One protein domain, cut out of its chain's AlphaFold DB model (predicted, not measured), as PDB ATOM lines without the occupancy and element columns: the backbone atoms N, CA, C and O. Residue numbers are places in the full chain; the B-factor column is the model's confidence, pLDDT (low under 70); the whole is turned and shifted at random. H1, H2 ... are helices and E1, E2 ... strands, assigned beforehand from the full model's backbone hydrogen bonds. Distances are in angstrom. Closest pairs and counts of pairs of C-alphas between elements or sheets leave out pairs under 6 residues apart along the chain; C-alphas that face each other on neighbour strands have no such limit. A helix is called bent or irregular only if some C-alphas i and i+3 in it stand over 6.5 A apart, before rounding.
ATOM      1  N   VAL A   3     -14.512   2.618  13.384       56.00
ATOM      2  CA  VAL A   3     -15.458   3.697  13.047       56.00
ATOM      3  C   VAL A   3     -16.864   3.119  12.825       56.00
ATOM      4  O   VAL A   3     -16.986   2.180  12.046       56.00
ATOM      5  N   TYR A   4     -17.901   3.655  13.477       59.47
ATOM      6  CA  TYR A   4     -19.282   3.142  13.444       59.47
ATOM      7  C   TYR A   4     -20.236   4.155  12.812       59.47
ATOM      8  O   TYR A   4     -20.744   5.010  13.524       59.47
ATOM      9  N   GLY A   5     -20.468   4.086  11.499       59.88
ATOM     10  CA  GLY A   5     -21.350   5.025  10.793       59.88
ATOM     11  C   GLY A   5     -22.843   4.704  10.933       59.88
ATOM     12  O   GLY A   5     -23.265   3.605  10.588       59.88
ATOM     13  N   LEU A   6     -23.636   5.685  11.364       63.66
ATOM     14  CA  LEU A   6     -25.098   5.699  11.419       63.66
ATOM     15  C   LEU A   6     -25.603   6.928  10.644       63.66
ATOM     16  O   LEU A   6     -25.785   8.003  11.209       63.66
ATOM     17  N   GLY A   7     -25.787   6.786   9.328       71.00
ATOM     18  CA  GLY A   7     -26.284   7.868   8.467       71.00
ATOM     19  C   GLY A   7     -25.385   9.110   8.478       71.00
ATOM     20  O   GLY A   7     -24.355   9.137   7.805       71.00
ATOM     21  N   GLU A   8     -25.780  10.119   9.256       75.06
ATOM     22  CA  GLU A   8     -25.127  11.430   9.357       75.06
ATOM     23  C   GLU A   8     -24.085  11.525  10.487       75.06
ATOM     24  O   GLU A   8     -23.503  12.583  10.707       75.06
ATOM     25  N   TYR A   9     -23.785  10.444  11.209       76.94
ATOM     26  CA  TYR A   9     -22.692  10.453  12.186       76.94
ATOM     27  C   TYR A   9     -21.948   9.124  12.261       76.94
ATOM     28  O   TYR A   9     -22.428   8.110  11.764       76.94
ATOM     29  N   ALA A  10     -20.756   9.116  12.860       77.88
ATOM     30  CA  ALA A  10     -19.990   7.909  13.103       77.88
ATOM     31  C   ALA A  10     -19.192   7.938  14.410       77.88
ATOM     32  O   ALA A  10     -18.462   8.891  14.652       77.88
ATOM     33  N   PHE A  11     -19.236   6.888  15.231       78.19
ATOM     34  CA  PHE A  11     -18.335   6.797  16.391       78.19
ATOM     35  C   PHE A  11     -16.929   6.407  15.957       78.19
ATOM     36  O   PHE A  11     -16.772   5.717  14.963       78.19
ATOM     37  N   VAL A  12     -15.907   6.811  16.698       74.88
ATOM     38  CA  VAL A  12     -14.498   6.501  16.468       74.88
ATOM     39  C   VAL A  12     -13.921   5.997  17.778       74.88
ATOM     40  O   VAL A  12     -13.988   6.684  18.784       74.88
ATOM     41  N   SER A  13     -13.314   4.824  17.771       79.69
ATOM     42  CA  SER A  13     -12.611   4.282  18.932       79.69
ATOM     43  C   SER A  13     -11.145   4.111  18.585       79.69
ATOM     44  O   SER A  13     -10.858   3.462  17.580       79.69
ATOM     45  N   SER A  14     -10.213   4.678  19.348       76.31
ATOM     46  CA  SER A  14      -8.763   4.525  19.163       76.31
ATOM     47  C   SER A  14      -8.060   4.212  20.491       76.31
ATOM     48  O   SER A  14      -8.701   4.156  21.536       76.31
ATOM     49  N   ALA A  15      -6.749   3.947  20.449       80.62
ATOM     50  CA  ALA A  15      -5.977   3.717  21.674       80.62
ATOM     51  C   ALA A  15      -5.879   4.999  22.522       80.62
ATOM     52  O   ALA A  15      -5.815   4.958  23.746       80.62
ATOM     53  N   GLU A  16      -5.915   6.144  21.848       80.56
ATOM     54  CA  GLU A  16      -5.758   7.474  22.416       80.56
ATOM     55  C   GLU A  16      -7.074   8.059  22.945       80.56
ATOM     56  O   GLU A  16      -7.041   9.062  23.655       80.56
ATOM     57  N   GLY A  17      -8.231   7.478  22.604       83.31
ATOM     58  CA  GLY A  17      -9.524   8.000  23.036       83.31
ATOM     59  C   GLY A  17     -10.723   7.518  22.226       83.31
ATOM     60  O   GLY A  17     -10.640   6.605  21.401       83.31
ATOM     61  N   GLN A  18     -11.859   8.160  22.471       83.50
ATOM     62  CA  GLN A  18     -13.113   7.940  21.751       83.50
ATOM     63  C   GLN A  18     -13.516   9.218  21.014       83.50
ATOM     64  O   GLN A  18     -13.158  10.321  21.412       83.50
ATOM     65  N   GLY A  19     -14.288   9.103  19.944       81.69
ATOM     66  CA  GLY A  19     -14.778  10.250  19.202       81.69
ATOM     67  C   GLY A  19     -16.093   9.988  18.495       81.69
ATOM     68  O   GLY A  19     -16.543   8.853  18.366       81.69
ATOM     69  N   ILE A  20     -16.704  11.063  18.026       83.69
ATOM     70  CA  ILE A  20     -17.872  11.039  17.159       83.69
ATOM     71  C   ILE A  20     -17.641  12.016  16.013       83.69
ATOM     72  O   ILE A  20     -17.182  13.142  16.191       83.69
ATOM     73  N   VAL A  21     -17.920  11.541  14.816       80.69
ATOM     74  CA  VAL A  21     -17.845  12.277  13.571       80.69
ATOM     75  C   VAL A  21     -19.266  12.631  13.190       80.69
ATOM     76  O   VAL A  21     -20.089  11.739  13.077       80.69
ATOM     77  N   PHE A  22     -19.550  13.896  12.939       80.81
ATOM     78  CA  PHE A  22     -20.785  14.344  12.316       80.81
ATOM     79  C   PHE A  22     -20.503  14.648  10.855       80.81
ATOM     80  O   PHE A  22     -19.486  15.264  10.525       80.81
ATOM     81  N   LYS A  23     -21.393  14.206   9.983       74.81
ATOM     82  CA  LYS A  23     -21.432  14.546   8.572       74.81
ATOM     83  C   LYS A  23     -22.663  15.422   8.376       74.81
ATOM     84  O   LYS A  23     -23.759  15.029   8.740       74.81
ATOM     85  N   GLU A  24     -22.467  16.602   7.807       77.25
ATOM     86  CA  GLU A  24     -23.565  17.490   7.440       77.25
ATOM     87  C   GLU A  24     -23.293  18.027   6.039       77.25
ATOM     88  O   GLU A  24     -22.377  18.824   5.823       77.25
ATOM     89  N   SER A  25     -24.062  17.554   5.057       74.31
ATOM     90  CA  SER A  25     -23.873  17.885   3.640       74.31
ATOM     91  C   SER A  25     -22.419  17.679   3.162       74.31
ATOM     92  O   SER A  25     -21.997  16.556   2.875       74.31
ATOM     93  N   HIS A  26     -21.648  18.766   3.044       69.56
ATOM     94  CA  HIS A  26     -20.269  18.793   2.543       69.56
ATOM     95  C   HIS A  26     -19.228  18.963   3.663       69.56
ATOM     96  O   HIS A  26     -18.027  18.953   3.384       69.56
ATOM     97  N   SER A  27     -19.683  19.087   4.908       70.50
ATOM     98  CA  SER A  27     -18.867  19.333   6.090       70.50
ATOM     99  C   SER A  27     -18.774  18.094   6.973       70.50
ATOM    100  O   SER A  27     -19.666  17.243   7.000       70.50
ATOM    101  N   VAL A  28     -17.662  18.000   7.699       73.94
ATOM    102  CA  VAL A  28     -17.402  16.940   8.672       73.94
ATOM    103  C   VAL A  28     -16.844  17.571   9.942       73.94
ATOM    104  O   VAL A  28     -15.860  18.306   9.876       73.94
ATOM    105  N   MET A  29     -17.431  17.246  11.092       81.44
ATOM    106  CA  MET A  29     -16.938  17.648  12.411       81.44
ATOM    107  C   MET A  29     -16.533  16.413  13.213       81.44
ATOM    108  O   MET A  29     -17.301  15.464  13.286       81.44
ATOM    109  N   LEU A  30     -15.353  16.420  13.835       80.25
ATOM    110  CA  LEU A  30     -14.928  15.384  14.782       80.25
ATOM    111  C   LEU A  30     -14.887  15.972  16.189       80.25
ATOM    112  O   LEU A  30     -14.141  16.917  16.441       80.25
ATOM    113  N   VAL A  31     -15.617  15.355  17.108       85.06
ATOM    114  CA  VAL A  31     -15.448  15.551  18.548       85.06
ATOM    115  C   VAL A  31     -14.648  14.366  19.075       85.06
ATOM    116  O   VAL A  31     -15.029  13.223  18.833       85.06
ATOM    117  N   PHE A  32     -13.530  14.621  19.757       83.06
ATOM    118  CA  PHE A  32     -12.629  13.577  20.252       83.06
ATOM    119  C   PHE A  32     -12.333  13.774  21.741       83.06
ATOM    120  O   PHE A  32     -11.802  14.807  22.145       83.06
ATOM    121  N   ALA A  33     -12.676  12.771  22.541       85.88
ATOM    122  CA  ALA A  33     -12.364  12.656  23.954       85.88
ATOM    123  C   ALA A  33     -11.095  11.808  24.109       85.88
ATOM    124  O   ALA A  33     -11.145  10.578  24.032       85.88
ATOM    125  N   ALA A  34      -9.956  12.479  24.281       85.00
ATOM    126  CA  ALA A  34      -8.685  11.811  24.524       85.00
ATOM    127  C   ALA A  34      -8.623  11.265  25.960       85.00
ATOM    128  O   ALA A  34      -9.060  11.937  26.893       85.00
ATOM    129  N   ASN A  35      -8.056  10.069  26.130       83.88
ATOM    130  CA  ASN A  35      -7.839   9.465  27.449       83.88
ATOM    131  C   ASN A  35      -6.779  10.235  28.253       83.88
ATOM    132  O   ASN A  35      -6.851  10.316  29.474       83.88
ATOM    133  N   GLU A  36      -5.798  10.802  27.549       84.31
ATOM    134  CA  GLU A  36      -4.667  11.537  28.108       84.31
ATOM    135  C   GLU A  36      -4.288  12.702  27.184       84.31
ATOM    136  O   GLU A  36      -4.758  12.806  26.044       84.31
ATOM    137  N   GLN A  37      -3.411  13.590  27.656       82.38
ATOM    138  CA  GLN A  37      -2.892  14.672  26.828       82.38
ATOM    139  C   GLN A  37      -2.118  14.106  25.630       82.38
ATOM    140  O   GLN A  37      -1.165  13.344  25.777       82.38
ATOM    141  N   LEU A  38      -2.506  14.520  24.424       75.56
ATOM    142  CA  LEU A  38      -1.881  14.063  23.187       75.56
ATOM    143  C   LEU A  38      -0.477  14.675  23.031       75.56
ATOM    144  O   LEU A  38      -0.334  15.813  22.591       75.56
ATOM    145  N   GLN A  39       0.548  13.894  23.380       71.69
ATOM    146  CA  GLN A  39       1.964  14.298  23.397       71.69
ATOM    147  C   GLN A  39       2.511  14.661  22.001       71.69
ATOM    148  O   GLN A  39       3.230  15.642  21.851       71.69
ATOM    149  N   GLU A  40       2.133  13.911  20.956       72.00
ATOM    150  CA  GLU A  40       2.563  14.163  19.563       72.00
ATOM    151  C   GLU A  40       1.693  15.211  18.832       72.00
ATOM    152  O   GLU A  40       1.879  15.475  17.641       72.00
ATOM    153  N   GLY A  41       0.730  15.818  19.533       65.06
ATOM    154  CA  GLY A  41      -0.201  16.797  18.978       65.06
ATOM    155  C   GLY A  41      -1.380  16.193  18.202       65.06
ATOM    156  O   GLY A  41      -1.425  15.018  17.838       65.06
ATOM    157  N   LEU A  42      -2.380  17.039  17.938       65.12
ATOM    158  CA  LEU A  42      -3.689  16.639  17.403       65.12
ATOM    159  C   LEU A  42      -3.637  16.135  15.945       65.12
ATOM    160  O   LEU A  42      -4.534  15.427  15.491       65.12
ATOM    161  N   THR A  43      -2.587  16.491  15.201       71.81
ATOM    162  CA  THR A  43      -2.505  16.355  13.739       71.81
ATOM    163  C   THR A  43      -2.513  14.908  13.250       71.81
ATOM    164  O   THR A  43      -3.176  14.603  12.259       71.81
ATOM    165  N   LYS A  44      -1.781  14.002  13.909       73.75
ATOM    166  CA  LYS A  44      -1.675  12.592  13.491       73.75
ATOM    167  C   LYS A  44      -2.998  11.860  13.708       73.75
ATOM    168  O   LYS A  44      -3.502  11.219  12.785       73.75
ATOM    169  N   THR A  45      -3.592  12.043  14.886       70.31
ATOM    170  CA  THR A  45      -4.908  11.503  15.246       70.31
ATOM    171  C   THR A  45      -5.991  12.060  14.325       70.31
ATOM    172  O   THR A  45      -6.720  11.288  13.705       70.31
ATOM    173  N   LEU A  46      -6.032  13.381  14.113       70.44
ATOM    174  CA  LEU A  46      -6.977  14.012  13.185       70.44
ATOM    175  C   LEU A  46      -6.843  13.472  11.763       70.44
ATOM    176  O   LEU A  46      -7.863  13.113  11.176       70.44
ATOM    177  N   LYS A  47      -5.622  13.373  11.213       74.38
ATOM    178  CA  LYS A  47      -5.377  12.829   9.862       74.38
ATOM    179  C   LYS A  47      -5.823  11.376   9.737       74.38
ATOM    180  O   LYS A  47      -6.423  11.007   8.730       74.38
ATOM    181  N   ALA A  48      -5.553  10.552  10.748       75.75
ATOM    182  CA  ALA A  48      -5.987   9.160  10.755       75.75
ATOM    183  C   ALA A  48      -7.520   9.059  10.741       75.75
ATOM    184  O   ALA A  48      -8.081   8.282   9.960       75.75
ATOM    185  N   VAL A  49      -8.200   9.856  11.571       70.81
ATOM    186  CA  VAL A  49      -9.666   9.854  11.667       70.81
ATOM    187  C   VAL A  49     -10.303  10.406  10.394       70.81
ATOM    188  O   VAL A  49     -11.111   9.713   9.777       70.81
ATOM    189  N   THR A  50      -9.889  11.587   9.929       69.50
ATOM    190  CA  THR A  50     -10.391  12.174   8.672       69.50
ATOM    191  C   THR A  50     -10.116  11.285   7.463       69.50
ATOM    192  O   THR A  50     -10.987  11.159   6.608       69.50
ATOM    193  N   GLY A  51      -8.973  10.597   7.403       72.81
ATOM    194  CA  GLY A  51      -8.683   9.631   6.343       72.81
ATOM    195  C   GLY A  51      -9.673   8.462   6.309       72.81
ATOM    196  O   GLY A  51     -10.124   8.066   5.233       72.81
ATOM    197  N   LYS A  52     -10.069   7.927   7.471       68.81
ATOM    198  CA  LYS A  52     -11.098   6.875   7.542       68.81
ATOM    199  C   LYS A  52     -12.492   7.399   7.212       68.81
ATOM    200  O   LYS A  52     -13.218   6.739   6.473       68.81
ATOM    201  N   VAL A  53     -12.842   8.590   7.691       66.94
ATOM    202  CA  VAL A  53     -14.115   9.246   7.358       66.94
ATOM    203  C   VAL A  53     -14.213   9.541   5.860       66.94
ATOM    204  O   VAL A  53     -15.263   9.345   5.258       66.94
ATOM    205  N   ALA A  54     -13.115   9.947   5.221       68.25
ATOM    206  CA  ALA A  54     -13.071  10.177   3.780       68.25
ATOM    207  C   ALA A  54     -13.294   8.885   2.975       68.25
ATOM    208  O   ALA A  54     -13.983   8.919   1.958       68.25
ATOM    209  N   LYS A  55     -12.757   7.747   3.439       68.06
ATOM    210  CA  LYS A  55     -13.033   6.424   2.847       68.06
ATOM    211  C   LYS A  55     -14.491   6.007   3.042       68.06
ATOM    212  O   LYS A  55     -15.125   5.558   2.092       68.06
ATOM    213  N   TRP A  56     -15.055   6.273   4.222       62.25
ATOM    214  CA  TRP A  56     -16.481   6.070   4.489       62.25
ATOM    215  C   TRP A  56     -17.374   6.914   3.565       62.25
ATOM    216  O   TRP A  56     -18.285   6.368   2.948       62.25
ATOM    217  N   ARG A  57     -17.062   8.204   3.360       61.38
ATOM    218  CA  ARG A  57     -17.765   9.074   2.394       61.38
ATOM    219  C   ARG A  57     -17.762   8.499   0.971       61.38
ATOM    220  O   ARG A  57     -18.701   8.749   0.223       61.38
ATOM    221  N   LYS A  58     -16.718   7.757   0.593       65.88
ATOM    222  CA  LYS A  58     -16.567   7.131  -0.730       65.88
ATOM    223  C   LYS A  58     -17.188   5.731  -0.837       65.88
ATOM    224  O   LYS A  58     -17.131   5.144  -1.910       65.88
ATOM    225  N   GLY A  59     -17.772   5.194   0.238       60.12
ATOM    226  CA  GLY A  59     -18.338   3.838   0.254       60.12
ATOM    227  C   GLY A  59     -17.292   2.716   0.328       60.12
ATOM    228  O   GLY A  59     -17.635   1.546   0.190       60.12
TER     229      GLY A  59
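This is residues 3 to 59 of the 68 residues of an uncharacterized protein of Pseudomonas sp. (UniProt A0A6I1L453). A twisted wall of four antiparallel strands, a meander in which each strand turns back beside the one before, has one helix, H1, packed slantwise over one face; the other face is bare. The hairpin of E3 and E4 is the longest part of the wall, and after E4 the chain crosses by the link of residues 35 to 41 to H1, which folds back over the sheet. The printed part has 57 residues, with four named strands and then one named helix, E1 E2 E3 E4 H1; the sheet order is E1 - E2 - E3 - E4, and the class is mixed, helices and strands. The whole is compact, with a radius of gyration of the C-alphas of 11.2 A, yet elongated in outline, spanning 32 by 17 by 16 A.

E1, residues 3 to 6, is an edge strand and forms a hairpin with E2, residues 9 to 13; they are antiparallel at 158 degrees, with N 4 and O 11 within hydrogen-bond range at 2.8 A. E2 forms the next hairpin with E3, residues 17 to 24, antiparallel at 163 degrees, with N 10 and O 21 at 2.7 A. E3 forms a third with E4, residues 27 to 34, the other edge strand; they are antiparallel at 166 degrees, with N 20 and O 31 at 2.8 A and N 33 and O 18 at 2.7 A. From edge to edge the strands' lines turn by 50 degrees. E1 and E4 are apart. H1, residues 42 to 57, is on the sheet at a height of 9.4 A, in two layers, a helix on one face of a sheet. It lies over E3 and E4, and only just over E2, on which 3 of its C-alphas fall. On the local plane it stands at 47 degrees to E3, slantwise to the strands. The closest C-alphas of E2 and H1 are those of Val 12 and Val 49, 7.6 A apart; those of E3 and H1 are Val 21 and Val 53, 7.9 A apart. E4 and H1 are near each other. In H1 every O i to N i+4 pair is within hydrogen-bond range.

E1 begins at C-alpha 3, (-15.458, 3.697, 13.047), and measures 10.0 A; E2 measures 13.6 A. E3 measures 23.0 A and E4 22.4 A, ending at C-alpha 34, (-8.685, 11.811, 24.524). H1 measures 21.9 A, is not bent, and ends at C-alpha 57, (-17.765, 9.074, 2.394).

The two C-alphas farthest apart, those of Ser 25 and Gln 39, are 32.7 A from each other. The printed part has no cut. The links between successive strands are tight, and that from E4 to H1, 7 residues, is short. The mean pLDDT of the printed part is 74.0; 16 printed residues are under 70, namely residues 3 to 6, residue 26, residues 41 to 42, residue 50 and residues 52 to 59.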